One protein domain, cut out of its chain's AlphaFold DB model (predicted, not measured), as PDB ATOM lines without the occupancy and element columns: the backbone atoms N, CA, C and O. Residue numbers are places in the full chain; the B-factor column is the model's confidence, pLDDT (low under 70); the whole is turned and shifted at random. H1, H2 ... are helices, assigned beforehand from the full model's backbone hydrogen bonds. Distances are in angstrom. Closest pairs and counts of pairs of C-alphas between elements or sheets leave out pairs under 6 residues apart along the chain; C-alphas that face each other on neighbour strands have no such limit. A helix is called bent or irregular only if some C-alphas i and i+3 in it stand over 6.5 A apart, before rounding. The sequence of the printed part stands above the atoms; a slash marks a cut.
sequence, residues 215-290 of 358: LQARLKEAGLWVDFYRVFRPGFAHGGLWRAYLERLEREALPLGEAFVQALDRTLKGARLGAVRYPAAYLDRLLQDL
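What this domain is: This is residues 215 to 290 of the 358 residues of an uncharacterized protein of Thermus arciformis (UniProt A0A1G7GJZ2). The longest helix, H3, forms one side of a rounded cluster and a helical hairpin of H4 and H5 forms another, while H2 crosses the hairpin near residues 268 to 271 of H4 and Pro 279 of H5. The short H1 packs on residues 246 to 254 of H3. The 76 printed residues hold five named helices, H1 to H5 in chain order, and no named strand: the class is all helix, with mostly crossed packing. The whole is compact, with a radius of gyration of the C-alphas of 11.4 A and spans of 28 by 26 by 24 A.

Where its parts are: H3, residues 239 to 256, is 25.2 A long and has a kink of 39 degrees near residue 250; it is neither bent nor irregular, but only just: C-alphas 251 and 254 are 6.4 A apart. H4, residues 258 to 272, is 20.9 A long. H2, residues 225 to 235, is 15.8 A long and only just irregular, with C-alphas 231 and 234 6.8 A apart. H5, residues 279 to 288, is 14.3 A long and ends with C-alpha 288 at (-32.639, -99.579, 63.646). H1, residues 215 to 221, is 9.8 A long and begins with C-alpha 215 at (-23.148, -111.716, 73.300).

How they stand to each other: H3 touches H1 with residues 246 to 254 alone, at a steep tilt of 66 degrees; their closest C-alphas, Leu 215 and Glu 250, are 5.6 A apart. H3 and H4 are close but not clearly touching, with closest C-alphas Ala 253 and Phe 260 at 5.9 A. The hairpin H4 and H5 touch at a shallow tilt of 31 degrees, opposite ways, with closest C-alphas Ala 263 and Leu 286 at 6.1 A. H2 touches H4, closest C-alphas Phe 228 and Leu 268 at 7.0 A, and H5, closest C-alphas Phe 232 and Pro 279 at 6.3 A. H1 and H5 are apart. Every O i to N i+4 pair is within hydrogen-bond range in H1, H4 and H5, against 5 of 7 in H2 and 11 of 14 in H3.

The domain as a whole: The two farthest C-alphas, Ala 237 and Glu 258, are 29.1 A apart. The printed part has no cut and no long link. Its mean pLDDT is 86.0, and no printed residue is under 70.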
ATOM      1  N   LEU A 215     -23.685-112.999  73.751       85.00
ATOM      2  CA  LEU A 215     -23.148-111.716  73.300       85.00
ATOM      3  C   LEU A 215     -21.699-111.539  73.750       85.00
ATOM      4  O   LEU A 215     -20.856-111.166  72.939       85.00
ATOM      5  N   GLN A 216     -21.379-111.854  75.008       85.94
ATOM      6  CA  GLN A 216     -20.006-111.763  75.510       85.94
ATOM      7  C   GLN A 216     -19.051-112.655  74.701       85.94
ATOM      8  O   GLN A 216     -17.986-112.184  74.309       85.94
ATOM      9  N   ALA A 217     -19.436-113.899  74.396       84.50
ATOM     10  CA  ALA A 217     -18.643-114.803  73.566       84.50
ATOM     11  C   ALA A 217     -18.381-114.212  72.170       84.50
ATOM     12  O   ALA A 217     -17.224-114.086  71.774       84.50
ATOM     13  N   ARG A 218     -19.423-113.738  71.466       85.19
ATOM     14  CA  ARG A 218     -19.264-113.093  70.148       85.19
ATOM     15  C   ARG A 218     -18.422-111.816  70.190       85.19
ATOM     16  O   ARG A 218     -17.645-111.561  69.275       85.19
ATOM     17  N   LEU A 219     -18.528-111.021  71.254       87.44
ATOM     18  CA  LEU A 219     -17.708-109.820  71.425       87.44
ATOM     19  C   LEU A 219     -16.263-110.129  71.840       87.44
ATOM     20  O   LEU A 219     -15.376-109.339  71.517       87.44
ATOM     21  N   LYS A 220     -16.004-111.256  72.519       87.38
ATOM     22  CA  LYS A 220     -14.648-111.774  72.763       87.38
ATOM     23  C   LYS A 220     -14.029-112.309  71.462       87.38
ATOM     24  O   LYS A 220     -12.902-111.934  71.160       87.38
ATOM     25  N   GLU A 221     -14.771-113.072  70.653       84.44
ATOM     26  CA  GLU A 221     -14.345-113.523  69.311       84.44
ATOM     27  C   GLU A 221     -13.973-112.346  68.390       84.44
ATOM     28  O   GLU A 221     -12.954-112.388  67.709       84.44
ATOM     29  N   ALA A 222     -14.759-111.264  68.412       83.69
ATOM     30  CA  ALA A 222     -14.480-110.043  67.654       83.69
ATOM     31  C   ALA A 222     -13.393-109.136  68.278       83.69
ATOM     32  O   ALA A 222     -13.081-108.085  67.721       83.69
ATOM     33  N   GLY A 223     -12.856-109.474  69.457       88.38
ATOM     34  CA  GLY A 223     -11.893-108.645  70.197       88.38
ATOM     35  C   GLY A 223     -12.454-107.330  70.769       88.38
ATOM     36  O   GLY A 223     -11.700-106.539  71.330       88.38
ATOM     37  N   LEU A 224     -13.765-107.085  70.662       90.06
ATOM     38  CA  LEU A 224     -14.415-105.826  71.049       90.06
ATOM     39  C   LEU A 224     -14.877-105.782  72.515       90.06
ATOM     40  O   LEU A 224     -15.207-104.704  73.005       90.06
ATOM     41  N   TRP A 225     -14.919-106.917  73.225       88.44
ATOM     42  CA  TRP A 225     -15.517-107.017  74.569       88.44
ATOM     43  C   TRP A 225     -14.977-105.993  75.581       88.44
ATOM     44  O   TRP A 225     -15.759-105.319  76.252       88.44
ATOM     45  N   VAL A 226     -13.652-105.844  75.678       87.56
ATOM     46  CA  VAL A 226     -13.007-104.956  76.667       87.56
ATOM     47  C   VAL A 226     -13.342-103.485  76.402       87.56
ATOM     48  O   VAL A 226     -13.609-102.725  77.335       87.56
ATOM     49  N   ASP A 227     -13.360-103.086  75.130       88.69
ATOM     50  CA  ASP A 227     -13.707-101.728  74.713       88.69
ATOM     51  C   ASP A 227     -15.199-101.447  74.869       88.69
ATOM     52  O   ASP A 227     -15.573-100.394  75.383       88.69
ATOM     53  N   PHE A 228     -16.049-102.403  74.489       89.88
ATOM     54  CA  PHE A 228     -17.489-102.351  74.709       89.88
ATOM     55  C   PHE A 228     -17.819-102.151  76.187       89.88
ATOM     56  O   PHE A 228     -18.506-101.187  76.528       89.88
ATOM     57  N   TYR A 229     -17.266-102.981  77.073       88.75
ATOM     58  CA  TYR A 229     -17.472-102.839  78.511       88.75
ATOM     59  C   TYR A 229     -17.007-101.461  79.005       88.75
ATOM     60  O   TYR A 229     -17.783-100.729  79.615       88.75
ATOM     61  N   ARG A 230     -15.777-101.046  78.667       90.12
ATOM     62  CA  ARG A 230     -15.201 -99.764  79.110       90.12
ATOM     63  C   ARG A 230     -15.984 -98.538  78.628       90.12
ATOM     64  O   ARG A 230     -16.110 -97.574  79.378       90.12
ATOM     65  N   VAL A 231     -16.478 -98.553  77.390       90.44
ATOM     66  CA  VAL A 231     -17.175 -97.413  76.770       90.44
ATOM     67  C   VAL A 231     -18.648 -97.353  77.177       90.44
ATOM     68  O   VAL A 231     -19.170 -96.262  77.398       90.44
ATOM     69  N   PHE A 232     -19.329 -98.497  77.287       89.62
ATOM     70  CA  PHE A 232     -20.771 -98.526  77.536       89.62
ATOM     71  C   PHE A 232     -21.110 -98.605  79.028       89.62
ATOM     72  O   PHE A 232     -22.007 -97.883  79.463       89.62
ATOM     73  N   ARG A 233     -20.397 -99.407  79.837       87.56
ATOM     74  CA  ARG A 233     -20.746 -99.647  81.253       87.56
ATOM     75  C   ARG A 233     -20.897 -98.368  82.096       87.56
ATOM     76  O   ARG A 233     -21.857 -98.339  82.877       87.56
ATOM     77  N   PRO A 234     -20.058 -97.315  81.955       86.88
ATOM     78  CA  PRO A 234     -20.211 -96.065  82.711       86.88
ATOM     79  C   PRO A 234     -21.497 -95.285  82.397       86.88
ATOM     80  O   PRO A 234     -21.901 -94.435  83.186       86.88
ATOM     81  N   GLY A 235     -22.157 -95.566  81.268       83.69
ATOM     82  CA  GLY A 235     -23.435 -94.952  80.894       83.69
ATOM     83  C   GLY A 235     -24.650 -95.478  81.670       83.69
ATOM     84  O   GLY A 235     -25.734 -94.916  81.531       83.69
ATOM     85  N   PHE A 236     -24.497 -96.533  82.482       83.94
ATOM     86  CA  PHE A 236     -25.598 -97.200  83.185       83.94
ATOM     87  C   PHE A 236     -25.499 -97.020  84.703       83.94
ATOM     88  O   PHE A 236     -24.573 -97.525  85.343       83.94
ATOM     89  N   ALA A 237     -26.507 -96.362  85.285       78.50
ATOM     90  CA  ALA A 237     -26.537 -95.973  86.698       78.50
ATOM     91  C   ALA A 237     -26.422 -97.146  87.695       78.50
ATOM     92  O   ALA A 237     -25.872 -96.973  88.777       78.50
ATOM     93  N   HIS A 238     -26.915 -98.339  87.345       82.06
ATOM     94  CA  HIS A 238     -26.788 -99.546  88.169       82.06
ATOM     95  C   HIS A 238     -26.728-100.817  87.311       82.06
ATOM     96  O   HIS A 238     -27.148-100.824  86.151       82.06
ATOM     97  N   GLY A 239     -26.221-101.910  87.895       77.81
ATOM     98  CA  GLY A 239     -25.996-103.179  87.189       77.81
ATOM     99  C   GLY A 239     -27.255-103.789  86.557       77.81
ATOM    100  O   GLY A 239     -27.163-104.405  85.505       77.81
ATOM    101  N   GLY A 240     -28.439-103.558  87.136       81.44
ATOM    102  CA  GLY A 240     -29.713-104.025  86.572       81.44
ATOM    103  C   GLY A 240     -30.020-103.458  85.178       81.44
ATOM    104  O   GLY A 240     -30.360-104.220  84.280       81.44
ATOM    105  N   LEU A 241     -29.829-102.148  84.965       83.38
ATOM    106  CA  LEU A 241     -30.017-101.530  83.641       83.38
ATOM    107  C   LEU A 241     -28.974-102.018  82.628       83.38
ATOM    108  O   LEU A 241     -29.287-102.173  81.453       83.38
ATOM    109  N   TRP A 242     -27.749-102.281  83.090       84.94
ATOM    110  CA  TRP A 242     -26.700-102.864  82.258       84.94
ATOM    111  C   TRP A 242     -27.066-104.282  81.794       84.94
ATOM    112  O   TRP A 242     -27.019-104.550  80.597       84.94
ATOM    113  N   ARG A 243     -27.519-105.160  82.704       83.25
ATOM    114  CA  ARG A 243     -27.994-106.514  82.361       83.25
ATOM    115  C   ARG A 243     -29.161-106.473  81.370       83.25
ATOM    116  O   ARG A 243     -29.070-107.099  80.325       83.25
ATOM    117  N   ALA A 244     -30.188-105.659  81.633       84.44
ATOM    118  CA  ALA A 244     -31.337-105.517  80.733       84.44
ATOM    119  C   ALA A 244     -30.941-105.016  79.326       84.44
ATOM    120  O   ALA A 244     -31.513-105.436  78.322       84.44
ATOM    121  N   TYR A 245     -29.934-104.140  79.233       86.19
ATOM    122  CA  TYR A 245     -29.384-103.690  77.954       86.19
ATOM    123  C   TYR A 245     -28.617-104.805  77.219       86.19
ATOM    124  O   TYR A 245     -28.780-104.945  76.006       86.19
ATOM    125  N   LEU A 246     -27.836-105.627  77.932       88.19
ATOM    126  CA  LEU A 246     -27.167-106.802  77.358       88.19
ATOM    127  C   LEU A 246     -28.171-107.856  76.870       88.19
ATOM    128  O   LEU A 246     -28.039-108.325  75.746       88.19
ATOM    129  N   GLU A 247     -29.196-108.172  77.664       85.31
ATOM    130  CA  GLU A 247     -30.278-109.101  77.294       85.31
ATOM    131  C   GLU A 247     -31.029-108.621  76.039       85.31
ATOM    132  O   GLU A 247     -31.312-109.409  75.134       85.31
ATOM    133  N   ARG A 248     -31.294-107.310  75.929       87.94
ATOM    134  CA  ARG A 248     -31.878-106.721  74.716       87.94
ATOM    135  C   ARG A 248     -30.946-106.864  73.509       87.94
ATOM    136  O   ARG A 248     -31.406-107.263  72.444       87.94
ATOM    137  N   LEU A 249     -29.646-106.586  73.659       88.69
ATOM    138  CA  LEU A 249     -28.672-106.785  72.577       88.69
ATOM    139  C   LEU A 249     -28.539-108.267  72.179       88.69
ATOM    140  O   LEU A 249     -28.410-108.551  70.991       88.69
ATOM    141  N   GLU A 250     -28.626-109.213  73.119       87.56
ATOM    142  CA  GLU A 250     -28.674-110.652  72.815       87.56
ATOM    143  C   GLU A 250     -29.910-111.043  71.999       87.56
ATOM    144  O   GLU A 250     -29.805-111.878  71.100       87.56
ATOM    145  N   ARG A 251     -31.065-110.425  72.272       82.94
ATOM    146  CA  ARG A 251     -32.319-110.692  71.556       82.94
ATOM    147  C   ARG A 251     -32.389-110.036  70.176       82.94
ATOM    148  O   ARG A 251     -32.836-110.673  69.231       82.94
ATOM    149  N   GLU A 252     -32.019-108.762  70.076       83.00
ATOM    150  CA  GLU A 252     -32.324-107.909  68.914       83.00
ATOM    151  C   GLU A 252     -31.111-107.658  68.017       83.00
ATOM    152  O   GLU A 252     -31.246-107.596  66.798       83.00
ATOM    153  N   ALA A 253     -29.917-107.534  68.600       83.94
ATOM    154  CA  ALA A 253     -28.717-107.136  67.869       83.94
ATOM    155  C   ALA A 253     -27.861-108.339  67.445       83.94
ATOM    156  O   ALA A 253     -27.355-108.382  66.325       83.94
ATOM    157  N   LEU A 254     -27.739-109.352  68.306       85.00
ATOM    158  CA  LEU A 254     -26.978-110.571  68.030       85.00
ATOM    159  C   LEU A 254     -27.443-111.331  66.765       85.00
ATOM    160  O   LEU A 254     -26.569-111.814  66.039       85.00
ATOM    161  N   PRO A 255     -28.753-111.412  66.429       85.00
ATOM    162  CA  PRO A 255     -29.208-112.034  65.180       85.00
ATOM    163  C   PRO A 255     -28.748-111.314  63.903       85.00
ATOM    164  O   PRO A 255     -28.709-111.939  62.846       85.00
ATOM    165  N   LEU A 256     -28.359-110.034  63.985       81.50
ATOM    166  CA  LEU A 256     -27.827-109.262  62.852       81.50
ATOM    167  C   LEU A 256     -26.363-109.623  62.518       81.50
ATOM    168  O   LEU A 256     -25.812-109.131  61.532       81.50
ATOM    169  N   GLY A 257     -25.717-110.474  63.326       85.56
ATOM    170  CA  GLY A 257     -24.406-111.053  63.036       85.56
ATOM    171  C   GLY A 257     -23.312-110.007  62.794       85.56
ATOM    172  O   GLY A 257     -23.070-109.129  63.623       85.56
ATOM    173  N   GLU A 258     -22.635-110.097  61.648       84.75
ATOM    174  CA  GLU A 258     -21.534-109.195  61.286       84.75
ATOM    175  C   GLU A 258     -21.959-107.722  61.199       84.75
ATOM    176  O   GLU A 258     -21.168-106.842  61.538       84.75
ATOM    177  N   ALA A 259     -23.206-107.433  60.808       85.12
ATOM    178  CA  ALA A 259     -23.701-106.060  60.710       85.12
ATOM    179  C   ALA A 259     -23.752-105.378  62.091       85.12
ATOM    180  O   ALA A 259     -23.357-104.218  62.226       85.12
ATOM    181  N   PHE A 260     -24.134-106.121  63.136       88.69
ATOM    182  CA  PHE A 260     -24.055-105.655  64.523       88.69
ATOM    183  C   PHE A 260     -22.606-105.402  64.961       88.69
ATOM    184  O   PHE A 260     -22.319-104.355  65.542       88.69
ATOM    185  N   VAL A 261     -21.675-106.308  64.638       88.12
ATOM    186  CA  VAL A 261     -20.249-106.150  64.982       88.12
ATOM    187  C   VAL A 261     -19.650-104.909  64.305       88.12
ATOM    188  O   VAL A 261     -18.943-104.139  64.957       88.12
ATOM    189  N   GLN A 262     -19.985-104.650  63.037       88.44
ATOM    190  CA  GLN A 262     -19.555-103.449  62.310       88.44
ATOM    191  C   GLN A 262     -20.173-102.159  62.879       88.44
ATOM    192  O   GLN A 262     -19.472-101.158  63.046       88.44
ATOM    193  N   ALA A 263     -21.466-102.168  63.224       88.81
ATOM    194  CA  ALA A 263     -22.130-101.037  63.876       88.81
ATOM    195  C   ALA A 263     -21.516-100.726  65.254       88.81
ATOM    196  O   ALA A 263     -21.311 -99.558  65.608       88.81
ATOM    197  N   LEU A 264     -21.162-101.765  66.014       91.25
ATOM    198  CA  LEU A 264     -20.500-101.639  67.305       91.25
ATOM    199  C   LEU A 264     -19.071-101.099  67.170       91.25
ATOM    200  O   LEU A 264     -18.733-100.137  67.855       91.25
ATOM    201  N   ASP A 265     -18.249-101.643  66.270       89.19
ATOM    202  CA  ASP A 265     -16.896-101.135  66.002       89.19
ATOM    203  C   ASP A 265     -16.919 -99.659  65.558       89.19
ATOM    204  O   ASP A 265     -16.178 -98.830  66.098       89.19
ATOM    205  N   ARG A 266     -17.844 -99.284  64.662       89.50
ATOM    206  CA  ARG A 266     -18.071 -97.883  64.268       89.50
ATOM    207  C   ARG A 266     -18.438 -97.003  65.466       89.50
ATOM    208  O   ARG A 266     -17.924 -95.889  65.585       89.50
ATOM    209  N   THR A 267     -19.284 -97.501  66.366       90.06
ATOM    210  CA  THR A 267     -19.674 -96.793  67.595       90.06
ATOM    211  C   THR A 267     -18.492 -96.616  68.547       90.06
ATOM    212  O   THR A 267     -18.276 -95.518  69.058       90.06
ATOM    213  N   LEU A 268     -17.681 -97.658  68.747       90.62
ATOM    214  CA  LEU A 268     -16.496 -97.628  69.608       90.62
ATOM    215  C   LEU A 268     -15.414 -96.690  69.061       90.62
ATOM    216  O   LEU A 268     -14.845 -95.904  69.819       90.62
ATOM    217  N   LYS A 269     -15.175 -96.699  67.744       90.19
ATOM    218  CA  LYS A 269     -14.304 -95.728  67.063       90.19
ATOM    219  C   LYS A 269     -14.822 -94.298  67.235       90.19
ATOM    220  O   LYS A 269     -14.056 -93.416  67.617       90.19
ATOM    221  N   GLY A 270     -16.123 -94.073  67.044       86.19
ATOM    222  CA  GLY A 270     -16.758 -92.771  67.260       86.19
ATOM    223  C   GLY A 270     -16.665 -92.270  68.707       86.19
ATOM    224  O   GLY A 270     -16.432 -91.082  68.929       86.19
ATOM    225  N   ALA A 271     -16.788 -93.161  69.694       88.25
ATOM    226  CA  ALA A 271     -16.652 -92.829  71.111       88.25
ATOM    227  C   ALA A 271     -15.195 -92.510  71.495       88.25
ATOM    228  O   ALA A 271     -14.941 -91.508  72.158       88.25
ATOM    229  N   ARG A 272     -14.226 -93.302  71.009       86.56
ATOM    230  CA  ARG A 272     -12.780 -93.057  71.186       86.56
ATOM    231  C   ARG A 272     -12.330 -91.708  70.618       86.56
ATOM    232  O   ARG A 272     -11.478 -91.057  71.210       86.56
ATOM    233  N   LEU A 273     -12.916 -91.284  69.498       86.06
ATOM    234  CA  LEU A 273     -12.662 -89.981  68.870       86.06
ATOM    235  C   LEU A 273     -13.456 -88.822  69.511       86.06
ATOM    236  O   LEU A 273     -13.375 -87.694  69.032       86.06
ATOM    237  N   GLY A 274     -14.258 -89.076  70.551       83.12
ATOM    238  CA  GLY A 274     -15.103 -88.071  71.208       83.12
ATOM    239  C   GLY A 274     -16.316 -87.602  70.392       83.12
ATOM    240  O   GLY A 274     -17.089 -86.775  70.870       83.12
ATOM    241  N   ALA A 275     -16.523 -88.141  69.185       84.88
ATOM    242  CA  ALA A 275     -17.643 -87.795  68.311       84.88
ATOM    243  C   ALA A 275     -18.982 -88.382  68.799       84.88
ATOM    244  O   ALA A 275     -20.040 -87.796  68.575       84.88
ATOM    245  N   VAL A 276     -18.950 -89.531  69.486       87.12
ATOM    246  CA  VAL A 276     -20.142 -90.192  70.040       87.12
ATOM    247  C   VAL A 276     -20.199 -89.990  71.553       87.12
ATOM    248  O   VAL A 276     -19.552 -90.700  72.319       87.12
ATOM    249  N   ARG A 277     -21.023 -89.030  71.990       80.00
ATOM    250  CA  ARG A 277     -21.243 -88.711  73.415       80.00
ATOM    251  C   ARG A 277     -22.125 -89.730  74.153       80.00
ATOM    252  O   ARG A 277     -22.011 -89.857  75.368       80.00
ATOM    253  N   TYR A 278     -22.995 -90.443  73.433       86.56
ATOM    254  CA  TYR A 278     -23.941 -91.418  73.989       86.56
ATOM    255  C   TYR A 278     -23.868 -92.744  73.207       86.56
ATOM    256  O   TYR A 278     -24.670 -92.952  72.294       86.56
ATOM    257  N   PRO A 279     -22.906 -93.635  73.527       85.38
ATOM    258  CA  PRO A 279     -22.639 -94.848  72.747       85.38
ATOM    259  C   PRO A 279     -23.844 -95.783  72.597       85.38
ATOM    260  O   PRO A 279     -24.102 -96.249  71.493       85.38
ATOM    261  N   ALA A 280     -24.627 -95.991  73.662       86.50
ATOM    262  CA  ALA A 280     -25.837 -96.821  73.625       86.50
ATOM    263  C   ALA A 280     -26.882 -96.294  72.627       86.50
ATOM    264  O   ALA A 280     -27.269 -97.002  71.706       86.50
ATOM    265  N   ALA A 281     -27.271 -95.020  72.739       85.12
ATOM    266  CA  ALA A 281     -28.263 -94.417  71.845       85.12
ATOM    267  C   ALA A 281     -27.789 -94.328  70.381       85.12
ATOM    268  O   ALA A 281     -28.599 -94.393  69.458       85.12
ATOM    269  N   TYR A 282     -26.480 -94.173  70.156       86.75
ATOM    270  CA  TYR A 282     -25.907 -94.168  68.810       86.75
ATOM    271  C   TYR A 282     -25.887 -95.571  68.187       86.75
ATOM    272  O   TYR A 282     -26.246 -95.714  67.020       86.75
ATOM    273  N   LEU A 283     -25.532 -96.601  68.965       88.62
ATOM    274  CA  LEU A 283     -25.603 -97.992  68.523       88.62
ATOM    275  C   LEU A 283     -27.048 -98.398  68.214       88.62
ATOM    276  O   LEU A 283     -27.298 -98.919  67.136       88.62
ATOM    277  N   ASP A 284     -27.996 -98.091  69.104       87.31
ATOM    278  CA  ASP A 284     -29.424 -98.383  68.913       87.31
ATOM    279  C   ASP A 284     -29.950 -97.822  67.584       87.31
ATOM    280  O   ASP A 284     -30.648 -98.520  66.852       87.31
ATOM    281  N   ARG A 285     -29.558 -96.592  67.226       87.31
ATOM    282  CA  ARG A 285     -29.906 -95.991  65.933       87.31
ATOM    283  C   ARG A 285     -29.305 -96.759  64.752       87.31
ATOM    284  O   ARG A 285     -30.019 -97.041  63.799       87.31
ATOM    285  N   LEU A 286     -28.020 -97.118  64.814       87.31
ATOM    286  CA  LEU A 286     -27.393 -97.918  63.753       87.31
ATOM    287  C   LEU A 286     -28.050 -99.296  63.605       87.31
ATOM    288  O   LEU A 286     -28.097 -99.824  62.502       87.31
ATOM    289  N   LEU A 287     -28.564 -99.879  64.691       86.56
ATOM    290  CA  LEU A 287     -29.269-101.160  64.647       86.56
ATOM    291  C   LEU A 287     -30.689-101.025  64.089       86.56
ATOM    292  O   LEU A 287     -31.127-101.920  63.375       86.56
ATOM    293  N   GLN A 288     -31.373 -99.901  64.321       84.06
ATOM    294  CA  GLN A 288     -32.639 -99.579  63.646       84.06
ATOM    295  C   GLN A 288     -32.458 -99.426  62.128       84.06
ATOM    296  O   GLN A 288     -33.285 -99.923  61.373       84.06
ATOM    297  N   ASP A 289     -31.355 -98.812  61.683       80.56
ATOM    298  CA  ASP A 289     -31.013 -98.683  60.256       80.56
ATOM    299  C   ASP A 289     -30.627-100.038  59.602       80.56
ATOM    300  O   ASP A 289     -30.608-100.149  58.375       80.56
ATOM    301  N   LEU A 290     -30.295-101.065  60.403       71.81
ATOM    302  CA  LEU A 290     -29.855-102.402  59.957       71.81
ATOM    303  C   LEU A 290     -30.901-103.509  60.153       71.81
ATOM    304  O   LEU A 290     -30.761-104.587  59.569       71.81
TER     305      LEU A 290